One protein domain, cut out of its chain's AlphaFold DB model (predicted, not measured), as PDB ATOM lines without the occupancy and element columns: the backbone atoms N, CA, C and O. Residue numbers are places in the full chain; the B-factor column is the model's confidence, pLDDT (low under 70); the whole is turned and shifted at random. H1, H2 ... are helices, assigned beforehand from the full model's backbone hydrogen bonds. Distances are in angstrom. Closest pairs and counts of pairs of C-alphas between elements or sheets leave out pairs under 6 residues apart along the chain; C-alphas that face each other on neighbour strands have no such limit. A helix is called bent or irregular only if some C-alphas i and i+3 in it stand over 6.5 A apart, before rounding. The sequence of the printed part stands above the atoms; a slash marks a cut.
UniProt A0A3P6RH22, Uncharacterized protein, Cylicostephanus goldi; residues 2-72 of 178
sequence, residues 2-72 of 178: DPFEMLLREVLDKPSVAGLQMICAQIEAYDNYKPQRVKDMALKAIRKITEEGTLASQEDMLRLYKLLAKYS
ATOM      1  N   ASP A   2      -3.825  21.631 -12.641       86.94
ATOM      2  CA  ASP A   2      -5.238  21.268 -12.875       86.94
ATOM      3  C   ASP A   2      -6.026  22.507 -13.366       86.94
ATOM      4  O   ASP A   2      -5.907  23.556 -12.725       86.94
ATOM      5  N   PRO A   3      -6.807  22.430 -14.468       88.44
ATOM      6  CA  PRO A   3      -7.586  23.561 -14.987       88.44
ATOM      7  C   PRO A   3      -8.500  24.230 -13.956       88.44
ATOM      8  O   PRO A   3      -8.681  25.444 -13.993       88.44
ATOM      9  N   PHE A   4      -9.050  23.459 -13.015       92.75
ATOM     10  CA  PHE A   4      -9.860  24.009 -11.928       92.75
ATOM     11  C   PHE A   4      -9.024  24.847 -10.954       92.75
ATOM     12  O   PHE A   4      -9.451  25.912 -10.521       92.75
ATOM     13  N   GLU A   5      -7.808  24.400 -10.631       93.06
ATOM     14  CA  GLU A   5      -6.910  25.139  -9.735       93.06
ATOM     15  C   GLU A   5      -6.445  26.453 -10.348       93.06
ATOM     16  O   GLU A   5      -6.274  27.433  -9.625       93.06
ATOM     17  N   MET A   6      -6.242  26.471 -11.668       93.69
ATOM     18  CA  MET A   6      -5.911  27.693 -12.397       93.69
ATOM     19  C   MET A   6      -7.052  28.701 -12.308       93.69
ATOM     20  O   MET A   6      -6.818  29.813 -11.842       93.69
ATOM     21  N   LEU A   7      -8.277  28.281 -12.647       94.69
ATOM     22  CA  LEU A   7      -9.459  29.141 -12.560       94.69
ATOM     23  C   LEU A   7      -9.668  29.663 -11.136       94.69
ATOM     24  O   LEU A   7      -9.843  30.858 -10.931       94.69
ATOM     25  N   LEU A   8      -9.614  28.775 -10.140       95.44
ATOM     26  CA  LEU A   8      -9.801  29.157  -8.745       95.44
ATOM     27  C   LEU A   8      -8.751  30.183  -8.309       95.44
ATOM     28  O   LEU A   8      -9.094  31.156  -7.652       95.44
ATOM     29  N   ARG A   9      -7.483  30.009  -8.697       95.44
ATOM     30  CA  ARG A   9      -6.429  30.982  -8.387       95.44
ATOM     31  C   ARG A   9      -6.669  32.331  -9.067       95.44
ATOM     32  O   ARG A   9      -6.507  33.349  -8.412       95.44
ATOM     33  N   GLU A  10      -7.038  32.339 -10.343       94.88
ATOM     34  CA  GLU A  10      -7.303  33.575 -11.096       94.88
ATOM     35  C   GLU A  10      -8.478  34.362 -10.507       94.88
ATOM     36  O   GLU A  10      -8.398  35.578 -10.349       94.88
ATOM     37  N   VAL A  11      -9.549  33.668 -10.111       94.44
ATOM     38  CA  VAL A  11     -10.699  34.305  -9.460       94.44
ATOM     39  C   VAL A  11     -10.339  34.828  -8.072       94.44
ATOM     40  O   VAL A  11     -10.836  35.878  -7.694       94.44
ATOM     41  N   LEU A  12      -9.480  34.141  -7.316       95.12
ATOM     42  CA  LEU A  12      -9.052  34.616  -5.993       95.12
ATOM     43  C   LEU A  12      -8.076  35.798  -6.071       95.12
ATOM     44  O   LEU A  12      -8.039  36.603  -5.151       95.12
ATOM     45  N   ASP A  13      -7.308  35.921  -7.157       95.94
ATOM     46  CA  ASP A  13      -6.446  37.085  -7.409       95.94
ATOM     47  C   ASP A  13      -7.270  38.333  -7.767       95.94
ATOM     48  O   ASP A  13      -6.953  39.450  -7.357       95.94
ATOM     49  N   LYS A  14      -8.384  38.139  -8.487       96.12
ATOM     50  CA  LYS A  14      -9.341  39.200  -8.814       96.12
ATOM     51  C   LYS A  14     -10.789  38.760  -8.552       96.12
ATOM     52  O   LYS A  14     -11.508  38.410  -9.501       96.12
ATOM     53  N   PRO A  15     -11.243  38.817  -7.285       95.81
ATOM     54  CA  PRO A  15     -12.571  38.361  -6.892       95.81
ATOM     55  C   PRO A  15     -13.682  39.082  -7.654       95.81
ATOM     56  O   PRO A  15     -13.745  40.310  -7.717       95.81
ATOM     57  N   SER A  16     -14.583  38.306  -8.252       97.12
ATOM     58  CA  SER A  16     -15.778  38.823  -8.915       97.12
ATOM     59  C   SER A  16     -16.905  37.797  -8.886       97.12
ATOM     60  O   SER A  16     -16.664  36.588  -8.896       97.12
ATOM     61  N   VAL A  17     -18.150  38.279  -8.901       96.62
ATOM     62  CA  VAL A  17     -19.343  37.415  -8.950       96.62
ATOM     63  C   VAL A  17     -19.346  36.555 -10.217       96.62
ATOM     64  O   VAL A  17     -19.616  35.362 -10.145       96.62
ATOM     65  N   ALA A  18     -18.948  37.115 -11.364       97.00
ATOM     66  CA  ALA A  18     -18.805  36.351 -12.605       97.00
ATOM     67  C   ALA A  18     -17.771  35.215 -12.466       97.00
ATOM     68  O   ALA A  18     -18.025  34.088 -12.888       97.00
ATOM     69  N   GLY A  19     -16.637  35.479 -11.807       97.19
ATOM     70  CA  GLY A  19     -15.635  34.457 -11.502       97.19
ATOM     71  C   GLY A  19     -16.174  33.348 -10.591       97.19
ATOM     72  O   GLY A  19     -15.980  32.165 -10.873       97.19
ATOM     73  N   LEU A  20     -16.923  33.709  -9.545       97.62
ATOM     74  CA  LEU A  20     -17.607  32.742  -8.677       97.62
ATOM     75  C   LEU A  20     -18.595  31.871  -9.464       97.62
ATOM     76  O   LEU A  20     -18.622  30.650  -9.296       97.62
ATOM     77  N   GLN A  21     -19.379  32.475 -10.355       97.75
ATOM     78  CA  GLN A  21     -20.326  31.756 -11.205       97.75
ATOM     79  C   GLN A  21     -19.622  30.775 -12.143       97.75
ATOM     80  O   GLN A  21     -20.113  29.659 -12.322       97.75
ATOM     81  N   MET A  22     -18.458  31.142 -12.690       97.00
ATOM     82  CA  MET A  22     -17.634  30.238 -13.498       97.00
ATOM     83  C   MET A  22     -17.129  29.044 -12.683       97.00
ATOM     84  O   MET A  22     -17.216  27.911 -13.157       97.00
ATOM     85  N   ILE A  23     -16.655  29.271 -11.452       97.19
ATOM     86  CA  ILE A  23     -16.253  28.191 -10.535       97.19
ATOM     87  C   ILE A  23     -17.434  27.248 -10.278       97.19
ATOM     88  O   ILE A  23     -17.289  26.032 -10.413       97.19
ATOM     89  N   CYS A  24     -18.608  27.798  -9.948       97.31
ATOM     90  CA  CYS A  24     -19.815  27.010  -9.703       97.31
ATOM     91  C   CYS A  24     -20.186  26.165 -10.927       97.31
ATOM     92  O   CYS A  24     -20.308  24.947 -10.811       97.31
ATOM     93  N   ALA A  25     -20.286  26.787 -12.104       96.06
ATOM     94  CA  ALA A  25     -20.637  26.109 -13.350       96.06
ATOM     95  C   ALA A  25     -19.627  25.015 -13.724       96.06
ATOM     96  O   ALA A  25     -20.011  23.939 -14.182       96.06
ATOM     97  N   GLN A  26     -18.332  25.253 -13.495       95.06
ATOM     98  CA  GLN A  26     -17.315  24.241 -13.751       95.06
ATOM     99  C   GLN A  26     -17.506  23.029 -12.834       95.06
ATOM    100  O   GLN A  26     -17.512  21.905 -13.326       95.06
ATOM    101  N   ILE A  27     -17.703  23.216 -11.526       96.06
ATOM    102  CA  ILE A  27     -17.900  22.086 -10.602       96.06
ATOM    103  C   ILE A  27     -19.224  21.357 -10.898       96.06
ATOM    104  O   ILE A  27     -19.258  20.128 -10.883       96.06
ATOM    105  N   GLU A  28     -20.293  22.080 -11.234       95.44
ATOM    106  CA  GLU A  28     -21.568  21.494 -11.672       95.44
ATOM    107  C   GLU A  28     -21.412  20.670 -12.957       95.44
ATOM    108  O   GLU A  28     -21.994  19.597 -13.077       95.44
ATOM    109  N   ALA A  29     -20.570  21.090 -13.905       93.81
ATOM    110  CA  ALA A  29     -20.261  20.260 -15.066       93.81
ATOM    111  C   ALA A  29     -19.577  18.946 -14.644       93.81
ATOM    112  O   ALA A  29     -19.919  17.874 -15.147       93.81
ATOM    113  N   TYR A  30     -18.661  18.991 -13.671       92.94
ATOM    114  CA  TYR A  30     -18.028  17.786 -13.122       92.94
ATOM    115  C   TYR A  30     -19.020  16.852 -12.411       92.94
ATOM    116  O   TYR A  30     -18.765  15.650 -12.379       92.94
ATOM    117  N   ASP A  31     -20.148  17.353 -11.907       92.88
ATOM    118  CA  ASP A  31     -21.241  16.543 -11.339       92.88
ATOM    119  C   ASP A  31     -21.785  15.515 -12.335       92.88
ATOM    120  O   ASP A  31     -22.078  14.382 -11.957       92.88
ATOM    121  N   ASN A  32     -21.822  15.872 -13.620       90.00
ATOM    122  CA  ASN A  32     -22.329  14.999 -14.676       90.00
ATOM    123  C   ASN A  32     -21.288  13.993 -15.185       90.00
ATOM    124  O   ASN A  32     -21.645  12.892 -15.596       90.00
ATOM    125  N   TYR A  33     -19.999  14.354 -15.174       89.75
ATOM    126  CA  TYR A  33     -18.954  13.560 -15.840       89.75
ATOM    127  C   TYR A  33     -17.986  12.858 -14.878       89.75
ATOM    128  O   TYR A  33     -17.408  11.829 -15.226       89.75
ATOM    129  N   LYS A  34     -17.739  13.432 -13.695       91.06
ATOM    130  CA  LYS A  34     -16.748  12.969 -12.704       91.06
ATOM    131  C   LYS A  34     -17.236  13.232 -11.264       91.06
ATOM    132  O   LYS A  34     -16.549  13.930 -10.506       91.06
ATOM    133  N   PRO A  35     -18.383  12.656 -10.854       90.69
ATOM    134  CA  PRO A  35     -19.025  12.930  -9.562       90.69
ATOM    135  C   PRO A  35     -18.118  12.662  -8.350       90.69
ATOM    136  O   PRO A  35     -18.184  13.360  -7.341       90.69
ATOM    137  N   GLN A  36     -17.188  11.709  -8.462       91.62
ATOM    138  CA  GLN A  36     -16.209  11.382  -7.425       91.62
ATOM    139  C   GLN A  36     -15.259  12.538  -7.072       91.62
ATOM    140  O   GLN A  36     -14.669  12.517  -5.998       91.62
ATOM    141  N   ARG A  37     -15.101  13.541  -7.950       91.62
ATOM    142  CA  ARG A  37     -14.235  14.711  -7.712       91.62
ATOM    143  C   ARG A  37     -14.978  15.914  -7.136       91.62
ATOM    144  O   ARG A  37     -14.346  16.788  -6.548       91.62
ATOM    145  N   VAL A  38     -16.301  15.967  -7.293       94.69
ATOM    146  CA  VAL A  38     -17.109  17.162  -6.999       94.69
ATOM    147  C   VAL A  38     -17.004  17.583  -5.547       94.69
ATOM    148  O   VAL A  38     -16.813  18.762  -5.267       94.69
ATOM    149  N   LYS A  39     -17.085  16.624  -4.622       93.88
ATOM    150  CA  LYS A  39     -17.019  16.915  -3.190       93.88
ATOM    151  C   LYS A  39     -15.733  17.651  -2.818       93.88
ATOM    152  O   LYS A  39     -15.789  18.664  -2.127       93.88
ATOM    153  N   ASP A  40     -14.595  17.142  -3.278       93.94
ATOM    154  CA  ASP A  40     -13.287  17.694  -2.934       93.94
ATOM    155  C   ASP A  40     -13.074  19.058  -3.599       93.94
ATOM    156  O   ASP A  40     -12.559  19.977  -2.965       93.94
ATOM    157  N   MET A  41     -13.540  19.221  -4.842       95.50
ATOM    158  CA  MET A  41     -13.503  20.502  -5.555       95.50
ATOM    159  C   MET A  41     -14.376  21.562  -4.875       95.50
ATOM    160  O   MET A  41     -13.894  22.661  -4.608       95.50
ATOM    161  N   ALA A  42     -15.626  21.228  -4.539       96.75
ATOM    162  CA  ALA A  42     -16.543  22.128  -3.841       96.75
ATOM    163  C   ALA A  42     -15.986  22.526  -2.472       96.75
ATOM    164  O   ALA A  42     -15.915  23.710  -2.158       96.75
ATOM    165  N   LEU A  43     -15.509  21.555  -1.686       95.44
ATOM    166  CA  LEU A  43     -14.914  21.814  -0.377       95.44
ATOM    167  C   LEU A  43     -13.683  22.721  -0.475       95.44
ATOM    168  O   LEU A  43     -13.493  23.589   0.372       95.44
ATOM    169  N   LYS A  44     -12.846  22.524  -1.496       96.56
ATOM    170  CA  LYS A  44     -11.656  23.346  -1.723       96.56
ATOM    171  C   LYS A  44     -12.001  24.766  -2.163       96.56
ATOM    172  O   LYS A  44     -11.399  25.701  -1.643       96.56
ATOM    173  N   ALA A  45     -12.950  24.924  -3.087       97.50
ATOM    174  CA  ALA A  45     -13.446  26.233  -3.499       97.50
ATOM    175  C   ALA A  45     -14.037  26.989  -2.308       97.50
ATOM    176  O   ALA A  45     -13.610  28.105  -2.046       97.50
ATOM    177  N   ILE A  46     -14.931  26.346  -1.545       97.00
ATOM    178  CA  ILE A  46     -15.550  26.931  -0.350       97.00
ATOM    179  C   ILE A  46     -14.480  27.446   0.609       97.00
ATOM    180  O   ILE A  46     -14.486  28.625   0.926       97.00
ATOM    181  N   ARG A  47     -13.519  26.600   1.011       96.75
ATOM    182  CA  ARG A  47     -12.466  27.019   1.951       96.75
ATOM    183  C   ARG A  47     -11.693  28.228   1.450       96.75
ATOM    184  O   ARG A  47     -11.611  29.214   2.161       96.75
ATOM    185  N   LYS A  48     -11.174  28.169   0.221       97.12
ATOM    186  CA  LYS A  48     -10.345  29.254  -0.315       97.12
ATOM    187  C   LYS A  48     -11.121  30.558  -0.496       97.12
ATOM    188  O   LYS A  48     -10.572  31.622  -0.254       97.12
ATOM    189  N   ILE A  49     -12.380  30.480  -0.926       96.88
ATOM    190  CA  ILE A  49     -13.229  31.661  -1.119       96.88
ATOM    191  C   ILE A  49     -13.631  32.263   0.231       96.88
ATOM    192  O   ILE A  49     -13.623  33.480   0.384       96.88
ATOM    193  N   THR A  50     -13.945  31.430   1.223       95.25
ATOM    194  CA  THR A  50     -14.237  31.898   2.581       95.25
ATOM    195  C   THR A  50     -12.998  32.487   3.261       95.25
ATOM    196  O   THR A  50     -13.116  33.504   3.933       95.25
ATOM    197  N   GLU A  51     -11.818  31.890   3.067       95.31
ATOM    198  CA  GLU A  51     -10.531  32.413   3.558       95.31
ATOM    199  C   GLU A  51     -10.175  33.767   2.926       95.31
ATOM    200  O   GLU A  51      -9.617  34.626   3.603       95.31
ATOM    201  N   GLU A  52     -10.498  33.966   1.645       94.69
ATOM    202  CA  GLU A  52     -10.308  35.245   0.949       94.69
ATOM    203  C   GLU A  52     -11.332  36.302   1.397       94.69
ATOM    204  O   GLU A  52     -10.973  37.454   1.627       94.69
ATOM    205  N   GLY A  53     -12.591  35.907   1.593       93.75
ATOM    206  CA  GLY A  53     -13.608  36.698   2.283       93.75
ATOM    207  C   GLY A  53     -14.508  37.556   1.388       93.75
ATOM    208  O   GLY A  53     -15.700  37.660   1.680       93.75
ATOM    209  N   THR A  54     -14.020  38.112   0.275       95.00
ATOM    210  CA  THR A  54     -14.790  39.052  -0.572       95.00
ATOM    211  C   THR A  54     -16.061  38.420  -1.138       95.00
ATOM    212  O   THR A  54     -17.112  39.060  -1.236       95.00
ATOM    213  N   LEU A  55     -15.979  37.147  -1.521       95.50
ATOM    214  CA  LEU A  55     -17.087  36.421  -2.146       95.50
ATOM    215  C   LEU A  55     -17.828  35.488  -1.173       95.50
ATOM    216  O   LEU A  55     -18.799  34.847  -1.573       95.50
ATOM    217  N   ALA A  56     -17.409  35.417   0.096       93.50
ATOM    218  CA  ALA A  56     -17.871  34.412   1.057       93.50
ATOM    219  C   ALA A  56     -19.391  34.450   1.312       93.50
ATOM    220  O   ALA A  56     -20.016  33.404   1.489       93.50
ATOM    221  N   SER A  57     -19.989  35.643   1.283       92.12
ATOM    222  CA  SER A  57     -21.422  35.865   1.518       92.12
ATOM    223  C   SER A  57     -22.253  35.999   0.235       92.12
ATOM    224  O   SER A  57     -23.437  36.329   0.307       92.12
ATOM    225  N   GLN A  58     -21.660  35.789  -0.945       96.06
ATOM    226  CA  GLN A  58     -22.381  35.883  -2.217       96.06
ATOM    227  C   GLN A  58     -23.321  34.694  -2.387       96.06
ATOM    228  O   GLN A  58     -22.904  33.552  -2.218       96.06
ATOM    229  N   GLU A  59     -24.577  34.934  -2.772       96.25
ATOM    230  CA  GLU A  59     -25.604  33.882  -2.841       96.25
ATOM    231  C   GLU A  59     -25.212  32.705  -3.759       96.25
ATOM    232  O   GLU A  59     -25.588  31.559  -3.505       96.25
ATOM    233  N   ASP A  60     -24.397  32.944  -4.792       97.12
ATOM    234  CA  ASP A  60     -23.858  31.887  -5.657       97.12
ATOM    235  C   ASP A  60     -23.042  30.826  -4.888       97.12
ATOM    236  O   ASP A  60     -23.031  29.663  -5.294       97.12
ATOM    237  N   MET A  61     -22.461  31.158  -3.728       97.56
ATOM    238  CA  MET A  61     -21.799  30.189  -2.840       97.56
ATOM    239  C   MET A  61     -22.731  29.049  -2.413       97.56
ATOM    240  O   MET A  61     -22.276  27.918  -2.227       97.56
ATOM    241  N   LEU A  62     -24.047  29.289  -2.325       97.88
ATOM    242  CA  LEU A  62     -25.036  28.254  -2.003       97.88
ATOM    243  C   LEU A  62     -25.031  27.098  -3.011       97.88
ATOM    244  O   LEU A  62     -25.375  25.973  -2.652       97.88
ATOM    245  N   ARG A  63     -24.606  27.335  -4.259       97.38
ATOM    246  CA  ARG A  63     -24.455  26.279  -5.277       97.38
ATOM    247  C   ARG A  63     -23.353  25.298  -4.883       97.38
ATOM    248  O   ARG A  63     -23.545  24.084  -4.968       97.38
ATOM    249  N   LEU A  64     -22.235  25.809  -4.365       97.06
ATOM    250  CA  LEU A  64     -21.132  24.988  -3.866       97.06
ATOM    251  C   LEU A  64     -21.544  24.205  -2.617       97.06
ATOM    252  O   LEU A  64     -21.276  23.005  -2.530       97.06
ATOM    253  N   TYR A  65     -22.246  24.850  -1.683       96.69
ATOM    254  CA  TYR A  65     -22.766  24.175  -0.491       96.69
ATOM    255  C   TYR A  65     -23.792  23.090  -0.839       96.69
ATOM    256  O   TYR A  65     -23.739  22.001  -0.269       96.69
ATOM    257  N   LYS A  66     -24.661  23.323  -1.834       95.75
ATOM    258  CA  LYS A  66     -25.601  22.314  -2.348       95.75
ATOM    259  C   LYS A  66     -24.874  21.085  -2.899       95.75
ATOM    260  O   LYS A  66     -25.254  19.957  -2.587       95.75
ATOM    261  N   LEU A  67     -23.812  21.284  -3.684       95.06
ATOM    262  CA  LEU A  67     -22.984  20.186  -4.193       95.06
ATOM    263  C   LEU A  67     -22.280  19.440  -3.056       95.06
ATOM    264  O   LEU A  67     -22.292  18.209  -3.020       95.06
ATOM    265  N   LEU A  68     -21.716  20.164  -2.088       94.12
ATOM    266  CA  LEU A  68     -21.098  19.551  -0.914       94.12
ATOM    267  C   LEU A  68     -22.110  18.696  -0.134       94.12
ATOM    268  O   LEU A  68     -21.789  17.563   0.231       94.12
ATOM    269  N   ALA A  69     -23.331  19.199   0.064       93.06
ATOM    270  CA  ALA A  69     -24.426  18.491   0.718       93.06
ATOM    271  C   ALA A  69     -24.836  17.221  -0.031       93.06
ATOM    272  O   ALA A  69     -24.909  16.159   0.587       93.06
ATOM    273  N   LYS A  70     -25.000  17.293  -1.359       91.94
ATOM    274  CA  LYS A  70     -25.326  16.140  -2.219       91.94
ATOM    275  C   LYS A  70     -24.338  14.977  -2.046       91.94
ATOM    276  O   LYS A  70     -24.744  13.818  -2.065       91.94
ATOM    277  N   TYR A  71     -23.052  15.275  -1.854       90.56
ATOM    278  CA  TYR A  71     -21.989  14.268  -1.759       90.56
ATOM    279  C   TYR A  71     -21.503  13.974  -0.326       90.56
ATOM    280  O   TYR A  71     -20.604  13.145  -0.121       90.56
ATOM    281  N   SER A  72     -22.073  14.615   0.696       84.38
ATOM    282  CA  SER A  72     -21.668  14.419   2.090       84.38
ATOM    283  C   SER A  72     -22.405  13.248   2.745       84.38
ATOM    284  O   SER A  72     -23.496  13.392   3.278       84.38
TER     285      SER A  72
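This is residues 2 to 72 of the 178 residues of an uncharacterized protein of Cylicostephanus goldi (UniProt A0A3P6RH22). Four helices stand in an up-and-down bundle, each running against the one before it: the longer H2 and H3 make the middle pair, with the shorter H1 on one side of this pair and H4 on the other. The bundle is well formed, and seen along its length the helices stand at the corners of a diamond, with H1 and H4 apart. The printed part has 71 residues with four named helices, H1 to H4, and no named strand; the class is all helix. It is compact, with a radius of gyration of the C-alphas of 10.9 A, and rounded, spanning 28 by 23 by 18 A.

H1, residues 3 to 13, begins at C-alpha 3 (-7.586, 23.561, -14.987) and is 15.5 A long. H2, residues 17 to 33, is 24.8 A long. H3, residues 35 to 52, is 26.2 A long and irregular: C-alphas 36 and 39 are 7.0 A apart. H4, residues 61 to 71, is 16.0 A long and ends at C-alpha 71 (-21.989, 14.268, -1.759).

H1 and H2 touch, closest at the C-alphas of Val 11 and Gly 19, 5.3 A, in a hairpin at a shallow tilt of 17 degrees; of H2, residues 19 to 26 alone touch H1. H2 and H3 form a hairpin too, closest at the C-alphas of Asp 31 and Val 38, 6.0 A; of H3, residues 37 to 45 alone touch H2. H3 and H4, also a hairpin, touch with 16 pairs of C-alphas within 8 A, at a tilt of 36 degrees, only just steep; of H3, residues 38 to 46 alone touch H4. In H1 and H4 every O i to N i+4 pair is within hydrogen-bond range; in H2 11 of 13 are, in H3 12 of 14.

The C-alphas of Tyr 33 and Thr 54 are the two farthest apart, at 30.0 A. The printed part has no cut and no long link. Its mean pLDDT is 94.7, and no printed residue is under 70.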